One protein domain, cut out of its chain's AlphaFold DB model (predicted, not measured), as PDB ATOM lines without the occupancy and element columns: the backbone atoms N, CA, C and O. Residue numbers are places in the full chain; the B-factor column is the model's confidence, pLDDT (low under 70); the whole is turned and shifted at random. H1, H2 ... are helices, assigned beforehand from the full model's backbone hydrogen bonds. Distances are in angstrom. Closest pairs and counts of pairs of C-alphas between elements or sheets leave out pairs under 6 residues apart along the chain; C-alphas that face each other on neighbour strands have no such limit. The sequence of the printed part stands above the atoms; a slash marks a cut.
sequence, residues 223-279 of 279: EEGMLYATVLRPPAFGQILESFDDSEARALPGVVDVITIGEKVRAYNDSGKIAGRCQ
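AT A GLANCE: This is residues 223 to 279 of the 279 residues of the protein "Isoquinoline 1-oxidoreductase beta subunit" of Algibacter lectus (UniProt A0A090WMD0). This domain has little regular structure: a loose winding of loops with two short helices, H1 and H2, on opposite sides. The first long stretch, residues 223 to 246, runs out to a turn at residues 234 to 239, which sticks out, then folds back to H1. The printed part has 57 residues, with 12 in the named helices, H1 then H2, and no named strand; the class is all helix. The radius of gyration of the C-alphas is 12.8 A, and the spans are 35 by 27 by 18 A.

HOW THE PARTS SIT: H1, residues 247 to 251, and H2, residues 264 to 270, are apart. In both, every O i to N i+4 pair is within hydrogen-bond range. Residues 266 to 273, of which 266 to 270 belong to H2, stand free.

IN THESE COORDINATES: H1 begins at C-alpha 247 (172.249, 122.704, 137.456). H2 is 9.4 A long and ends at C-alpha 270 (170.801, 96.556, 136.496).

THE WHOLE: The C-alphas of Glu 224 and Gly 238 are farthest apart, at 36.4 A. The printed part has no cut. The link from H1 to H2, 12 residues, is long. Residues 262 to 279 have pLDDT under 70.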
ATOM      1  N   GLU A 223     167.987 103.459 117.280       86.81
ATOM      2  CA  GLU A 223     166.687 102.955 117.720       86.81
ATOM      3  C   GLU A 223     165.764 104.119 118.071       86.81
ATOM      4  O   GLU A 223     166.221 105.236 118.351       86.81
ATOM      5  N   GLU A 224     164.459 103.867 118.045       89.19
ATOM      6  CA  GLU A 224     163.471 104.864 118.445       89.19
ATOM      7  C   GLU A 224     163.686 105.269 119.912       89.19
ATOM      8  O   GLU A 224     163.869 104.433 120.795       89.19
ATOM      9  N   GLY A 225     163.724 106.578 120.174       87.69
ATOM     10  CA  GLY A 225     163.983 107.115 121.513       87.69
ATOM     11  C   GLY A 225     165.447 107.072 121.973       87.69
ATOM     12  O   GLY A 225     165.726 107.464 123.106       87.69
ATOM     13  N   MET A 226     166.398 106.645 121.131       88.31
ATOM     14  CA  MET A 226     167.823 106.636 121.484       88.31
ATOM     15  C   MET A 226     168.354 108.056 121.762       88.31
ATOM     16  O   MET A 226     168.242 108.953 120.925       88.31
ATOM     17  N   LEU A 227     168.989 108.239 122.924       88.62
ATOM     18  CA  LEU A 227     169.655 109.482 123.325       88.62
ATOM     19  C   LEU A 227     171.153 109.459 122.981       88.62
ATOM     20  O   LEU A 227     171.761 108.397 122.836       88.62
ATOM     21  N   TYR A 228     171.756 110.645 122.890       87.50
ATOM     22  CA  TYR A 228     173.198 110.825 122.720       87.50
ATOM     23  C   TYR A 228     173.825 111.221 124.060       87.50
ATOM     24  O   TYR A 228     173.353 112.168 124.688       87.50
ATOM     25  N   ALA A 229     174.890 110.534 124.481       87.12
ATOM     26  CA  ALA A 229     175.664 110.906 125.661       87.12
ATOM     27  C   ALA A 229     177.050 111.440 125.268       87.12
ATOM     28  O   ALA A 229     177.690 110.944 124.337       87.12
ATOM     29  N   THR A 230     177.519 112.441 126.012       87.25
ATOM     30  CA  THR A 230     178.883 112.972 125.931       87.25
ATOM     31  C   THR A 230     179.559 112.827 127.286       87.25
ATOM     32  O   THR A 230     178.923 113.014 128.326       87.25
ATOM     33  N   VAL A 231     180.839 112.455 127.283       87.62
ATOM     34  CA  VAL A 231     181.606 112.261 128.515       87.62
ATOM     35  C   VAL A 231     182.549 113.435 128.745       87.62
ATOM     36  O   VAL A 231     183.534 113.600 128.024       87.62
ATOM     37  N   LEU A 232     182.305 114.196 129.813       88.00
ATOM     38  CA  LEU A 232     183.297 115.129 130.338       88.00
ATOM     39  C   LEU A 232     184.386 114.334 131.071       88.00
ATOM     40  O   LEU A 232     184.131 113.708 132.100       88.00
ATOM     41  N   ARG A 233     185.601 114.326 130.516       86.56
ATOM     42  CA  ARG A 233     186.765 113.644 131.103       86.56
ATOM     43  C   ARG A 233     187.573 114.613 131.976       86.56
ATOM     44  O   ARG A 233     187.621 115.799 131.649       86.56
ATOM     45  N   PRO A 234     188.229 114.137 133.052       85.25
ATOM     46  CA  PRO A 234     189.125 114.980 133.834       85.25
ATOM     47  C   PRO A 234     190.285 115.498 132.965       85.25
ATOM     48  O   PRO A 234     190.680 114.823 132.008       85.25
ATOM     49  N   PRO A 235     190.871 116.661 133.301       87.94
ATOM     50  CA  PRO A 235     191.963 117.254 132.528       87.94
ATOM     51  C   PRO A 235     193.237 116.396 132.510       87.94
ATOM     52  O   PRO A 235     194.062 116.558 131.612       87.94
ATOM     53  N   ALA A 236     193.409 115.481 133.471       86.00
ATOM     54  CA  ALA A 236     194.532 114.553 133.515       86.00
ATOM     55  C   ALA A 236     194.116 113.141 133.960       86.00
ATOM     56  O   ALA A 236     193.163 112.951 134.718       86.00
ATOM     57  N   PHE A 237     194.875 112.143 133.498       79.88
ATOM     58  CA  PHE A 237     194.706 110.745 133.893       79.88
ATOM     59  C   PHE A 237     194.931 110.555 135.403       79.88
ATOM     60  O   PHE A 237     195.834 111.154 135.981       79.88
ATOM     61  N   GLY A 238     194.125 109.693 136.029       77.81
ATOM     62  CA  GLY A 238     194.241 109.348 137.451       77.81
ATOM     63  C   GLY A 238     193.527 110.297 138.417       77.81
ATOM     64  O   GLY A 238     193.518 110.030 139.615       77.81
ATOM     65  N   GLN A 239     192.905 111.373 137.929       83.19
ATOM     66  CA  GLN A 239     192.074 112.243 138.765       83.19
ATOM     67  C   GLN A 239     190.718 111.600 139.075       83.19
ATOM     68  O   GLN A 239     190.131 110.918 138.233       83.19
ATOM     69  N   ILE A 240     190.223 111.849 140.285       81.19
ATOM     70  CA  ILE A 240     188.941 111.352 140.785       81.19
ATOM     71  C   ILE A 240     187.984 112.537 140.889       81.19
ATOM     72  O   ILE A 240     188.368 113.606 141.360       81.19
ATOM     73  N   LEU A 241     186.746 112.347 140.432       84.69
ATOM     74  CA  LEU A 241     185.693 113.341 140.595       84.69
ATOM     75  C   LEU A 241     185.312 113.437 142.078       84.69
ATOM     76  O   LEU A 241     184.795 112.473 142.635       84.69
ATOM     77  N   GLU A 242     185.559 114.588 142.695       86.38
ATOM     78  CA  GLU A 242     185.165 114.849 144.084       86.38
ATOM     79  C   GLU A 242     183.702 115.302 144.168       86.38
ATOM     80  O   GLU A 242     182.897 114.719 144.889       86.38
ATOM     81  N   SER A 243     183.339 116.323 143.392       88.19
ATOM     82  CA  SER A 243     181.974 116.840 143.298       88.19
ATOM     83  C   SER A 243     181.766 117.585 141.979       88.19
ATOM     84  O   SER A 243     182.724 117.910 141.276       88.19
ATOM     85  N   PHE A 244     180.506 117.822 141.623       88.81
ATOM     86  CA  PHE A 244     180.104 118.651 140.489       88.81
ATOM     87  C   PHE A 244     178.723 119.254 140.766       88.81
ATOM     88  O   PHE A 244     177.926 118.664 141.495       88.81
ATOM     89  N   ASP A 245     178.455 120.409 140.165       92.50
ATOM     90  CA  ASP A 245     177.120 120.998 140.052       92.50
ATOM     91  C   ASP A 245     176.672 120.862 138.593       92.50
ATOM     92  O   ASP A 245     177.380 121.291 137.680       92.50
ATOM     93  N   ASP A 246     175.534 120.207 138.364       93.06
ATOM     94  CA  ASP A 246     174.960 119.992 137.034       93.06
ATOM     95  C   ASP A 246     173.754 120.883 136.721       93.06
ATOM     96  O   ASP A 246     173.127 120.705 135.673       93.06
ATOM     97  N   SER A 247     173.434 121.851 137.584       95.44
ATOM     98  CA  SER A 247     172.249 122.704 137.456       95.44
ATOM     99  C   SER A 247     172.191 123.448 136.118       95.44
ATOM    100  O   SER A 247     171.180 123.379 135.415       95.44
ATOM    101  N   GLU A 248     173.290 124.089 135.712       95.75
ATOM    102  CA  GLU A 248     173.382 124.791 134.427       95.75
ATOM    103  C   GLU A 248     173.268 123.833 133.237       95.75
ATOM    104  O   GLU A 248     172.558 124.124 132.276       95.75
ATOM    105  N   ALA A 249     173.912 122.665 133.311       93.56
ATOM    106  CA  ALA A 249     173.857 121.667 132.247       93.56
ATOM    107  C   ALA A 249     172.430 121.134 132.056       93.56
ATOM    108  O   ALA A 249     171.958 121.036 130.926       93.56
ATOM    109  N   ARG A 250     171.707 120.845 133.146       94.25
ATOM    110  CA  ARG A 250     170.306 120.388 133.107       94.25
ATOM    111  C   ARG A 250     169.332 121.449 132.609       94.25
ATOM    112  O   ARG A 250     168.283 121.097 132.081       94.25
ATOM    113  N   ALA A 251     169.654 122.730 132.780       95.94
ATOM    114  CA  ALA A 251     168.824 123.824 132.288       95.94
ATOM    115  C   ALA A 251     168.900 123.998 130.759       95.94
ATOM    116  O   ALA A 251     168.050 124.678 130.178       95.94
ATOM    117  N   LEU A 252     169.892 123.397 130.090       95.38
ATOM    118  CA  LEU A 252     170.037 123.497 128.642       95.38
ATOM    119  C   LEU A 252     168.953 122.687 127.903       95.38
ATOM    120  O   LEU A 252     168.700 121.525 128.235       95.38
ATOM    121  N   PRO A 253     168.342 123.248 126.840       94.62
ATOM    122  CA  PRO A 253     167.384 122.519 126.017       94.62
ATOM    123  C   PRO A 253     167.977 121.229 125.435       94.62
ATOM    124  O   PRO A 253     169.045 121.243 124.826       94.62
ATOM    125  N   GLY A 254     167.253 120.118 125.582       90.69
ATOM    126  CA  GLY A 254     167.655 118.809 125.054       90.69
ATOM    127  C   GLY A 254     168.524 117.971 125.994       90.69
ATOM    128  O   GLY A 254     168.769 116.804 125.690       90.69
ATOM    129  N   VAL A 255     168.942 118.506 127.146       92.69
ATOM    130  CA  VAL A 255     169.599 117.710 128.189       92.69
ATOM    131  C   VAL A 255     168.544 116.937 128.971       92.69
ATOM    132  O   VAL A 255     167.691 117.513 129.639       92.69
ATOM    133  N   VAL A 256     168.597 115.609 128.865       91.25
ATOM    134  CA  VAL A 256     167.657 114.711 129.555       91.25
ATOM    135  C   VAL A 256     168.162 114.342 130.952       91.25
ATOM    136  O   VAL A 256     167.367 114.254 131.884       91.25
ATOM    137  N   ASP A 257     169.471 114.125 131.114       89.69
ATOM    138  CA  ASP A 257     170.077 113.783 132.403       89.69
ATOM    139  C   ASP A 257     171.588 114.075 132.416       89.69
ATOM    140  O   ASP A 257     172.225 114.140 131.363       89.69
ATOM    141  N   VAL A 258     172.163 114.202 133.614       90.25
ATOM    142  CA  VAL A 258     173.608 114.309 133.861       90.25
ATOM    143  C   VAL A 258     173.990 113.306 134.949       90.25
ATOM    144  O   VAL A 258     173.417 113.277 136.039       90.25
ATOM    145  N   ILE A 259     174.942 112.423 134.649       86.75
ATOM    146  CA  ILE A 259     175.299 111.303 135.524       86.75
ATOM    147  C   ILE A 259     176.816 111.125 135.633       86.75
ATOM    148  O   ILE A 259     177.559 111.435 134.708       86.75
ATOM    149  N   THR A 260     177.277 110.575 136.759       83.75
ATOM    150  CA  THR A 260     178.682 110.223 136.993       83.75
ATOM    151  C   THR A 260     178.994 108.806 136.512       83.75
ATOM    152  O   THR A 260     178.210 107.877 136.714       83.75
ATOM    153  N   ILE A 261     180.160 108.618 135.889       72.50
ATOM    154  CA  ILE A 261     180.654 107.314 135.423       72.50
ATOM    155  C   ILE A 261     181.550 106.728 136.522       72.50
ATOM    156  O   ILE A 261     182.572 107.316 136.855       72.50
ATOM    157  N   GLY A 262     181.176 105.585 137.103       64.25
ATOM    158  CA  GLY A 262     181.967 104.928 138.156       64.25
ATOM    159  C   GLY A 262     181.131 104.022 139.058       64.25
ATOM    160  O   GLY A 262     181.388 102.825 139.129       64.25
ATOM    161  N   GLU A 263     180.061 104.555 139.648       55.41
ATOM    162  CA  GLU A 263     179.072 103.763 140.406       55.41
ATOM    163  C   GLU A 263     177.840 103.407 139.556       55.41
ATOM    164  O   GLU A 263     177.237 102.346 139.718       55.41
ATOM    165  N   LYS A 264     177.497 104.258 138.578       52.19
ATOM    166  CA  LYS A 264     176.240 104.157 137.830       52.19
ATOM    167  C   LYS A 264     176.243 103.176 136.666       52.19
ATOM    168  O   LYS A 264     175.190 102.641 136.403       52.19
ATOM    169  N   VAL A 265     177.346 102.874 135.974       51.69
ATOM    170  CA  VAL A 265     177.276 101.957 134.803       51.69
ATOM    171  C   VAL A 265     176.816 100.549 135.209       51.69
ATOM    172  O   VAL A 265     176.047  99.917 134.492       51.69
ATOM    173  N   ARG A 266     177.225 100.089 136.399       46.00
ATOM    174  CA  ARG A 266     176.789  98.810 136.975       46.00
ATOM    175  C   ARG A 266     175.300  98.861 137.358       46.00
ATOM    176  O   ARG A 266     174.515  98.103 136.813       46.00
ATOM    177  N   ALA A 267     174.900  99.860 138.148       53.19
ATOM    178  CA  ALA A 267     173.507 100.064 138.561       53.19
ATOM    179  C   ALA A 267     172.539 100.439 137.408       53.19
ATOM    180  O   ALA A 267     171.342 100.185 137.489       53.19
ATOM    181  N   TYR A 268     173.036 101.052 136.332       55.59
ATOM    182  CA  TYR A 268     172.272 101.454 135.148       55.59
ATOM    183  C   TYR A 268     171.954 100.238 134.272       55.59
ATOM    184  O   TYR A 268     170.802 100.091 133.865       55.59
ATOM    185  N   ASN A 269     172.917  99.329 134.075       50.78
ATOM    186  CA  ASN A 269     172.665  98.025 133.453       50.78
ATOM    187  C   ASN A 269     171.653  97.198 134.265       50.78
ATOM    188  O   ASN A 269     170.757  96.590 133.684       50.78
ATOM    189  N   ASP A 270     171.737  97.246 135.598       56.69
ATOM    190  CA  ASP A 270     170.801  96.556 136.496       56.69
ATOM    191  C   ASP A 270     169.389  97.187 136.502       56.69
ATOM    192  O   ASP A 270     168.416  96.542 136.885       56.69
ATOM    193  N   SER A 271     169.243  98.438 136.039       61.09
ATOM    194  CA  SER A 271     167.962  99.168 135.988       61.09
ATOM    195  C   SER A 271     167.101  98.879 134.749       61.09
ATOM    196  O   SER A 271     166.040  99.482 134.583       61.09
ATOM    197  N   GLY A 272     167.557  97.994 133.855       52.78
ATOM    198  CA  GLY A 272     166.858  97.659 132.606       52.78
ATOM    199  C   GLY A 272     166.910  98.754 131.534       52.78
ATOM    200  O   GLY A 272     166.209  98.664 130.528       52.78
ATOM    201  N   LYS A 273     167.729  99.795 131.727       52.38
ATOM    202  CA  LYS A 273     167.955 100.860 130.743       52.38
ATOM    203  C   LYS A 273     169.138 100.488 129.849       52.38
ATOM    204  O   LYS A 273     170.216 100.169 130.340       52.38
ATOM    205  N   ILE A 274     168.949 100.546 128.533       52.09
ATOM    206  CA  ILE A 274     170.020 100.306 127.559       52.09
ATOM    207  C   ILE A 274     170.793 101.613 127.379       52.09
ATOM    208  O   ILE A 274     170.230 102.616 126.941       52.09
ATOM    209  N   ALA A 275     172.078 101.619 127.738       47.34
ATOM    210  CA  ALA A 275     172.917 102.798 127.565       47.34
ATOM    211  C   ALA A 275     173.231 102.954 126.076       47.34
ATOM    212  O   ALA A 275     173.974 102.162 125.498       47.34
ATOM    213  N   GLY A 276     172.654 103.981 125.456       57.25
ATOM    214  CA  GLY A 276     173.068 104.446 124.139       57.25
ATOM    215  C   GLY A 276     174.428 105.152 124.188       57.25
ATOM    216  O   GLY A 276     174.815 105.722 125.207       57.25
ATOM    217  N   ARG A 277     175.136 105.084 123.053       43.34
ATOM    218  CA  ARG A 277     176.297 105.880 122.607       43.34
ATOM    219  C   ARG A 277     176.915 106.835 123.653       43.34
ATOM    220  O   ARG A 277     176.425 107.945 123.836       43.34
ATOM    221  N   CYS A 278     178.077 106.466 124.201       36.12
ATOM    222  CA  CYS A 278     179.071 107.441 124.669       36.12
ATOM    223  C   CYS A 278     179.965 107.828 123.485       36.12
ATOM    224  O   CYS A 278     180.645 106.958 122.936       36.12
ATOM    225  N   GLN A 279     179.952 109.102 123.089       34.12
ATOM    226  CA  GLN A 279     181.040 109.697 122.299       34.12
ATOM    227  C   GLN A 279     182.160 110.174 123.232       34.12
ATOM    228  O   GLN A 279     181.837 110.805 124.266       34.12
TER     229      GLN A 279